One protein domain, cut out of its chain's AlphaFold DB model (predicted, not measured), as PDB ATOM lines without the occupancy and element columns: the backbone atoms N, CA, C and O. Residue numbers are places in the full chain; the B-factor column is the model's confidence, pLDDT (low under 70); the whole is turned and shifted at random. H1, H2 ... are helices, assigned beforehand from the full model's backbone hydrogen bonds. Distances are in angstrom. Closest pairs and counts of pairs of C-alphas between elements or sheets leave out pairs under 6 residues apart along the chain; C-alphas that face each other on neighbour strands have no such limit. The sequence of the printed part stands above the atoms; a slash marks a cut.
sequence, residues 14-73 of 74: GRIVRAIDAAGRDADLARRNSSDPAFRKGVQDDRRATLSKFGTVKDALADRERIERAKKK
ATOM      1  N   GLY A  14     243.864 245.084 152.223       81.81
ATOM      2  CA  GLY A  14     244.977 244.369 152.852       81.81
ATOM      3  C   GLY A  14     244.906 244.355 154.382       81.81
ATOM      4  O   GLY A  14     245.455 243.453 155.007       81.81
ATOM      5  N   ARG A  15     244.231 245.331 155.002       80.38
ATOM      6  CA  ARG A  15     243.966 245.316 156.452       80.38
ATOM      7  C   ARG A  15     242.859 244.329 156.800       80.38
ATOM      8  O   ARG A  15     243.009 243.597 157.770       80.38
ATOM      9  N   ILE A  16     241.808 244.275 155.981       80.12
ATOM     10  CA  ILE A  16     240.706 243.320 156.139       80.12
ATOM     11  C   ILE A  16     241.230 241.885 156.020       80.12
ATOM     12  O   ILE A  16     240.995 241.086 156.917       80.12
ATOM     13  N   VAL A  17     242.016 241.581 154.981       84.62
ATOM     14  CA  VAL A  17     242.615 240.246 154.798       84.62
ATOM     15  C   VAL A  17     243.447 239.840 156.016       84.62
ATOM     16  O   VAL A  17     243.270 238.749 156.540       84.62
ATOM     17  N   ARG A  18     244.285 240.742 156.546       83.56
ATOM     18  CA  ARG A  18     245.077 240.460 157.757       83.56
ATOM     19  C   ARG A  18     244.218 240.191 158.991       83.56
ATOM     20  O   ARG A  18     244.590 239.347 159.799       83.56
ATOM     21  N   ALA A  19     243.108 240.908 159.149       80.88
ATOM     22  CA  ALA A  19     242.180 240.674 160.250       80.88
ATOM     23  C   ALA A  19     241.499 239.302 160.123       80.88
ATOM     24  O   ALA A  19     241.387 238.584 161.114       80.88
ATOM     25  N   ILE A  20     241.115 238.911 158.903       80.12
ATOM     26  CA  ILE A  20     240.541 237.590 158.617       80.12
ATOM     27  C   ILE A  20     241.566 236.484 158.903       80.12
ATOM     28  O   ILE A  20     241.245 235.530 159.608       80.12
ATOM     29  N   ASP A  21     242.809 236.634 158.442       86.06
ATOM     30  CA  ASP A  21     243.883 235.668 158.708       86.06
ATOM     31  C   ASP A  21     244.158 235.518 160.212       86.06
ATOM     32  O   ASP A  21     244.353 234.406 160.711       86.06
ATOM     33  N   ALA A  22     244.167 236.630 160.954       84.19
ATOM     34  CA  ALA A  22     244.344 236.619 162.404       84.19
ATOM     35  C   ALA A  22     243.185 235.898 163.111       84.19
ATOM     36  O   ALA A  22     243.430 235.056 163.976       84.19
ATOM     37  N   ALA A  23     241.941 236.159 162.698       82.75
ATOM     38  CA  ALA A  23     240.765 235.465 163.217       82.75
ATOM     39  C   ALA A  23     240.799 233.957 162.908       82.75
ATOM     40  O   ALA A  23     240.465 233.147 163.772       82.75
ATOM     41  N   GLY A  24     241.259 233.566 161.714       84.50
ATOM     42  CA  GLY A  24     241.451 232.162 161.344       84.50
ATOM     43  C   GLY A  24     242.460 231.450 162.249       84.50
ATOM     44  O   GLY A  24     242.177 230.367 162.763       84.50
ATOM     45  N   ARG A  25     243.605 232.086 162.528       86.12
ATOM     46  CA  ARG A  25     244.618 231.539 163.452       86.12
ATOM     47  C   ARG A  25     244.093 231.397 164.874       86.12
ATOM     48  O   ARG A  25     244.363 230.387 165.521       86.12
ATOM     49  N   ASP A  26     243.345 232.385 165.353       86.69
ATOM     50  CA  ASP A  26     242.735 232.322 166.678       86.69
ATOM     51  C   ASP A  26     241.678 231.216 166.759       86.69
ATOM     52  O   ASP A  26     241.628 230.501 167.759       86.69
ATOM     53  N   ALA A  27     240.890 231.000 165.702       82.69
ATOM     54  CA  ALA A  27     239.935 229.898 165.640       82.69
ATOM     55  C   ALA A  27     240.632 228.529 165.710       82.69
ATOM     56  O   ALA A  27     240.190 227.646 166.448       82.69
ATOM     57  N   ASP A  28     241.751 228.351 165.007       86.31
ATOM     58  CA  ASP A  28     242.532 227.113 165.078       86.31
ATOM     59  C   ASP A  28     243.167 226.908 166.454       86.31
ATOM     60  O   ASP A  28     243.140 225.802 166.999       86.31
ATOM     61  N   LEU A  29     243.690 227.975 167.059       85.69
ATOM     62  CA  LEU A  29     244.231 227.931 168.413       85.69
ATOM     63  C   LEU A  29     243.134 227.607 169.440       85.69
ATOM     64  O   LEU A  29     243.368 226.841 170.374       85.69
ATOM     65  N   ALA A  30     241.919 228.117 169.235       85.50
ATOM     66  CA  ALA A  30     240.771 227.828 170.085       85.50
ATOM     67  C   ALA A  30     240.351 226.365 169.958       85.50
ATOM     68  O   ALA A  30     240.124 225.716 170.974       85.50
ATOM     69  N   ARG A  31     240.313 225.811 168.739       85.75
ATOM     70  CA  ARG A  31     240.025 224.384 168.518       85.75
ATOM     71  C   ARG A  31     241.052 223.472 169.179       85.75
ATOM     72  O   ARG A  31     240.674 222.447 169.731       85.75
ATOM     73  N   ARG A  32     242.336 223.835 169.140       86.06
ATOM     74  CA  ARG A  32     243.404 223.047 169.782       86.06
ATOM     75  C   ARG A  32     243.307 223.069 171.305       86.06
ATOM     76  O   ARG A  32     243.560 222.055 171.942       86.06
ATOM     77  N   ASN A  33     242.912 224.205 171.873       84.81
ATOM     78  CA  ASN A  33     242.857 224.394 173.322       84.81
ATOM     79  C   ASN A  33     241.478 224.092 173.934       84.81
ATOM     80  O   ASN A  33     241.368 223.978 175.150       84.81
ATOM     81  N   SER A  34     240.413 223.944 173.139       80.69
ATOM     82  CA  SER A  34     239.046 223.726 173.649       80.69
ATOM     83  C   SER A  34     238.897 222.420 174.433       80.69
ATOM     84  O   SER A  34     238.028 222.310 175.305       80.69
ATOM     85  N   SER A  35     239.750 221.440 174.145       85.25
ATOM     86  CA  SER A  35     239.801 220.146 174.825       85.25
ATOM     87  C   SER A  35     240.776 220.112 176.003       85.25
ATOM     88  O   SER A  35     240.773 219.127 176.732       85.25
ATOM     89  N   ASP A  36     241.574 221.161 176.221       88.31
ATOM     90  CA  ASP A  36     242.534 221.228 177.326       88.31
ATOM     91  C   ASP A  36     241.818 221.589 178.650       88.31
ATOM     92  O   ASP A  36     241.255 222.686 178.775       88.31
ATOM     93  N   PRO A  37     241.827 220.703 179.667       89.19
ATOM     94  CA  PRO A  37     241.233 220.988 180.971       89.19
ATOM     95  C   PRO A  37     241.866 222.197 181.672       89.19
ATOM     96  O   PRO A  37     241.154 222.952 182.337       89.19
ATOM     97  N   ALA A  38     243.175 222.417 181.502       87.31
ATOM     98  CA  ALA A  38     243.868 223.557 182.097       87.31
ATOM     99  C   ALA A  38     243.398 224.872 181.465       87.31
ATOM    100  O   ALA A  38     243.158 225.854 182.170       87.31
ATOM    101  N   PHE A  39     243.184 224.878 180.147       86.19
ATOM    102  CA  PHE A  39     242.592 226.013 179.448       86.19
ATOM    103  C   PHE A  39     241.162 226.298 179.925       86.19
ATOM    104  O   PHE A  39     240.840 227.449 180.215       86.19
ATOM    105  N   ARG A  40     240.314 225.272 180.078       87.06
ATOM    106  CA  ARG A  40     238.937 225.444 180.584       87.06
ATOM    107  C   ARG A  40     238.905 226.028 181.992       87.06
ATOM    108  O   ARG A  40     238.144 226.962 182.238       87.06
ATOM    109  N   LYS A  41     239.753 225.512 182.886       89.38
ATOM    110  CA  LYS A  41     239.879 226.024 184.251       89.38
ATOM    111  C   LYS A  41     240.378 227.470 184.256       89.38
ATOM    112  O   LYS A  41     239.768 228.324 184.884       89.38
ATOM    113  N   GLY A  42     241.400 227.778 183.457       86.88
ATOM    114  CA  GLY A  42     241.897 229.146 183.307       86.88
ATOM    115  C   GLY A  42     240.827 230.126 182.812       86.88
ATOM    116  O   GLY A  42     240.761 231.251 183.296       86.88
ATOM    117  N   VAL A  43     239.953 229.713 181.886       87.75
ATOM    118  CA  VAL A  43     238.837 230.554 181.410       87.75
ATOM    119  C   VAL A  43     237.828 230.858 182.524       87.75
ATOM    120  O   VAL A  43     237.228 231.933 182.498       87.75
ATOM    121  N   GLN A  44     237.633 229.939 183.475       88.56
ATOM    122  CA  GLN A  44     236.758 230.136 184.635       88.56
ATOM    123  C   GLN A  44     237.411 231.020 185.705       88.56
ATOM    124  O   GLN A  44     236.757 231.938 186.193       88.56
ATOM    125  N   ASP A  45     238.686 230.778 186.019       91.50
ATOM    126  CA  ASP A  45     239.411 231.471 187.091       91.50
ATOM    127  C   ASP A  45     239.799 232.908 186.691       91.50
ATOM    128  O   ASP A  45     239.463 233.873 187.375       91.50
ATOM    129  N   ASP A  46     240.475 233.068 185.550       87.25
ATOM    130  CA  ASP A  46     240.838 234.370 184.987       87.25
ATOM    131  C   ASP A  46     240.634 234.362 183.473       87.25
ATOM    132  O   ASP A  46     241.531 234.109 182.655       87.25
ATOM    133  N   ARG A  47     239.398 234.688 183.097       84.81
ATOM    134  CA  ARG A  47     238.971 234.750 181.702       84.81
ATOM    135  C   ARG A  47     239.820 235.714 180.879       84.81
ATOM    136  O   ARG A  47     240.117 235.425 179.722       84.81
ATOM    137  N   ARG A  48     240.197 236.868 181.436       82.38
ATOM    138  CA  ARG A  48     240.866 237.926 180.667       82.38
ATOM    139  C   ARG A  48     242.325 237.568 180.410       82.38
ATOM    140  O   ARG A  48     242.773 237.703 179.272       82.38
ATOM    141  N   ALA A  49     243.038 237.066 181.417       84.50
ATOM    142  CA  ALA A  49     244.406 236.589 181.242       84.50
ATOM    143  C   ALA A  49     244.458 235.351 180.340       84.50
ATOM    144  O   ALA A  49     245.291 235.285 179.434       84.50
ATOM    145  N   THR A  50     243.529 234.407 180.503       85.06
ATOM    146  CA  THR A  50     243.519 233.170 179.710       85.06
ATOM    147  C   THR A  50     243.203 233.423 178.235       85.06
ATOM    148  O   THR A  50     243.874 232.872 177.357       85.06
ATOM    149  N   LEU A  51     242.246 234.310 177.937       86.31
ATOM    150  CA  LEU A  51     241.915 234.695 176.561       86.31
ATOM    151  C   LEU A  51     242.931 235.662 175.940       86.31
ATOM    152  O   LEU A  51     242.955 235.817 174.722       86.31
ATOM    153  N   SER A  52     243.825 236.268 176.727       83.19
ATOM    154  CA  SER A  52     244.891 237.118 176.182       83.19
ATOM    155  C   SER A  52     245.870 236.358 175.280       83.19
ATOM    156  O   SER A  52     246.653 236.985 174.582       83.19
ATOM    157  N   LYS A  53     245.839 235.018 175.251       82.62
ATOM    158  CA  LYS A  53     246.641 234.199 174.324       82.62
ATOM    159  C   LYS A  53     246.226 234.378 172.856       82.62
ATOM    160  O   LYS A  53     247.058 234.165 171.978       82.62
ATOM    161  N   PHE A  54     244.982 234.786 172.604       86.69
ATOM    162  CA  PHE A  54     244.442 235.040 171.268       86.69
ATOM    163  C   PHE A  54     244.839 236.432 170.776       86.69
ATOM    164  O   PHE A  54     244.714 237.421 171.505       86.69
ATOM    165  N   GLY A  55     245.329 236.515 169.540       83.31
ATOM    166  CA  GLY A  55     245.830 237.767 168.967       83.31
ATOM    167  C   GLY A  55     244.735 238.826 168.848       83.31
ATOM    168  O   GLY A  55     244.913 239.959 169.289       83.31
ATOM    169  N   THR A  56     243.561 238.426 168.363       83.88
ATOM    170  CA  THR A  56     242.399 239.309 168.197       83.88
ATOM    171  C   THR A  56     241.881 239.857 169.526       83.88
ATOM    172  O   THR A  56     241.429 240.998 169.586       83.88
ATOM    173  N   VAL A  57     241.998 239.093 170.619       83.06
ATOM    174  CA  VAL A  57     241.618 239.555 171.963       83.06
ATOM    175  C   VAL A  57     242.586 240.627 172.459       83.06
ATOM    176  O   VAL A  57     242.143 241.624 173.030       83.06
ATOM    177  N   LYS A  58     243.895 240.476 172.215       85.50
ATOM    178  CA  LYS A  58     244.877 241.527 172.538       85.50
ATOM    179  C   LYS A  58     244.595 242.807 171.760       85.50
ATOM    180  O   LYS A  58     244.573 243.882 172.359       85.50
ATOM    181  N   ASP A  59     244.342 242.681 170.461       84.56
ATOM    182  CA  ASP A  59     244.055 243.822 169.592       84.56
ATOM    183  C   ASP A  59     242.771 244.542 170.032       84.56
ATOM    184  O   ASP A  59     242.769 245.762 170.185       84.56
ATOM    185  N   ALA A  60     241.712 243.797 170.366       84.19
ATOM    186  CA  ALA A  60     240.463 244.366 170.873       84.19
ATOM    187  C   ALA A  60     240.639 245.104 172.214       84.19
ATOM    188  O   ALA A  60     240.033 246.157 172.435       84.19
ATOM    189  N   LEU A  61     241.475 244.582 173.118       84.56
ATOM    190  CA  LEU A  61     241.797 245.262 174.376       84.56
ATOM    191  C   LEU A  61     242.584 246.556 174.130       84.56
ATOM    192  O   LEU A  61     242.266 247.581 174.737       84.56
ATOM    193  N   ALA A  62     243.561 246.529 173.223       86.56
ATOM    194  CA  ALA A  62     244.341 247.705 172.851       86.56
ATOM    195  C   ALA A  62     243.473 248.783 172.180       86.56
ATOM    196  O   ALA A  62     243.606 249.969 172.494       86.56
ATOM    197  N   ASP A  63     242.545 248.387 171.309       85.38
ATOM    198  CA  ASP A  63     241.597 249.308 170.683       85.38
ATOM    199  C   ASP A  63     240.647 249.918 171.712       85.38
ATOM    200  O   ASP A  63     240.423 251.130 171.693       85.38
ATOM    201  N   ARG A  64     240.159 249.129 172.677       83.44
ATOM    202  CA  ARG A  64     239.357 249.657 173.787       83.44
ATOM    203  C   ARG A  64     240.134 250.695 174.593       83.44
ATOM    204  O   ARG A  64     239.599 251.764 174.868       83.44
ATOM    205  N   GLU A  65     241.394 250.431 174.934       86.56
ATOM    206  CA  GLU A  65     242.238 251.419 175.615       86.56
ATOM    207  C   GLU A  65     242.450 252.682 174.780       86.56
ATOM    208  O   GLU A  65     242.394 253.792 175.310       86.56
ATOM    209  N   ARG A  66     242.683 252.534 173.473       87.25
ATOM    210  CA  ARG A  66     242.840 253.668 172.559       87.25
ATOM    211  C   ARG A  66     241.568 254.515 172.510       87.25
ATOM    212  O   ARG A  66     241.672 255.737 172.586       87.25
ATOM    213  N   ILE A  67     240.397 253.886 172.416       86.12
ATOM    214  CA  ILE A  67     239.094 254.564 172.413       86.12
ATOM    215  C   ILE A  67     238.867 255.291 173.740       86.12
ATOM    216  O   ILE A  67     238.499 256.461 173.734       86.12
ATOM    217  N   GLU A  68     239.135 254.647 174.876       87.88
ATOM    218  CA  GLU A  68     238.984 255.275 176.194       87.88
ATOM    219  C   GLU A  68     239.930 256.471 176.382       87.88
ATOM    220  O   GLU A  68     239.530 257.507 176.908       87.88
ATOM    221  N   ARG A  69     241.174 256.385 175.891       87.94
ATOM    222  CA  ARG A  69     242.103 257.530 175.883       87.94
ATOM    223  C   ARG A  69     241.639 258.651 174.956       87.94
ATOM    224  O   ARG A  69     241.850 259.814 175.284       87.94
ATOM    225  N   ALA A  70     241.040 258.316 173.815       84.25
ATOM    226  CA  ALA A  70     240.497 259.301 172.885       84.25
ATOM    227  C   ALA A  70     239.302 260.040 173.500       84.25
ATOM    228  O   ALA A  70     239.293 261.264 173.487       84.25
ATOM    229  N   LYS A  71     238.369 259.312 174.131       82.38
ATOM    230  CA  LYS A  71     237.220 259.893 174.843       82.38
ATOM    231  C   LYS A  71     237.630 260.834 175.973       82.38
ATOM    232  O   LYS A  71     236.984 261.847 176.157       82.38
ATOM    233  N   LYS A  72     238.692 260.512 176.723       79.19
ATOM    234  CA  LYS A  72     239.213 261.371 177.807       79.19
ATOM    235  C   LYS A  72     239.920 262.639 177.317       79.19
ATOM    236  O   LYS A  72     240.235 263.499 178.130       79.19
ATOM    237  N   LYS A  73     240.274 262.705 176.029       66.56
ATOM    238  CA  LYS A  73     240.973 263.846 175.419       66.56
ATOM    239  C   LYS A  73     240.027 264.877 174.797       66.56
ATOM    240  O   LYS A  73     240.481 265.985 174.531       66.56
TER     241      LYS A  73
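Overview. This is residues 14 to 73 of the 74 residues of an uncharacterized protein of Chloroflexi bacterium (UniProt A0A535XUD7). The chain makes a flat, open hook of helices: the long helix H1 forms one side, two short helices, H2 and H3, turn the path back, and the second long helix, H4, begins beside the middle of H1 and then runs away from it. H4 and the first part of H1 spread like a V from that meeting place, and the far part of H4, with residues 72 and 73 after it, sticks out free. The printed part has 60 residues with four named helices, H1, H2, H3 and H4 in that order, and no named strand; its class is all helix. It is loose, with a radius of gyration of the C-alphas of 14.0 A, and spans 43 by 31 by 9 A.

Arrangement. Begin with H1, residues 14 to 33, and go on to H2, residues 37 to 45: they are close but not clearly touching, and their closest C-alphas, those of Asn 33 and Phe 39, are 6.3 A apart. Their lines stand at a steep tilt of 69 degrees, only just short of about perpendicular, and they run opposite ways. Next look at H3, residues 47 to 51, which touches H2; the closest C-alphas are those of Val 43 and Thr 50, 5.6 A apart. H4, residues 55 to 71, is close to H3 but not clearly touching, with the closest C-alphas, those of Leu 51 and Val 57, 6.7 A apart. Now go back to H1: with residues 22 to 26 alone it touches residues 55 to 56 of H4, and the closest C-alphas, those of Ala 23 and Thr 56, are 6.5 A apart. H1 and H4 run opposite ways at a steep tilt of 54 degrees. H1 and H3 are apart, and so are H2 and H4. In the backbones of H1, H2, H3 and H4, every O i to N i+4 pair is within hydrogen-bond range.

Along the chain. Find C-alpha 14 at (244.977, 244.369, 152.852); from there H1 runs 28.7 A to C-alpha 33 at (242.857, 224.394, 173.322). H2 runs 12.3 A from Pro 37 to Asp 45, and H3 runs 5.9 A from Arg 47 to Leu 51. Find C-alpha 55 at (245.830, 237.767, 168.967); from there H4 runs 24.5 A to C-alpha 71 at (237.220, 259.893, 174.843).

Size, cuts and confidence. The two C-alphas farthest apart are those of Ser 35 and Lys 73, 43.7 A. Two stretches stand free: residues 31 to 37, of which 31 to 33 belong to H1, and residues 62 to 73, of which 62 to 71 belong to H4. The links from H1 to H2, from H2 to H3 and from H3 to H4 are tight. The printed part has no cut; its mean pLDDT is 84.7, and one residue, 73, is under 70.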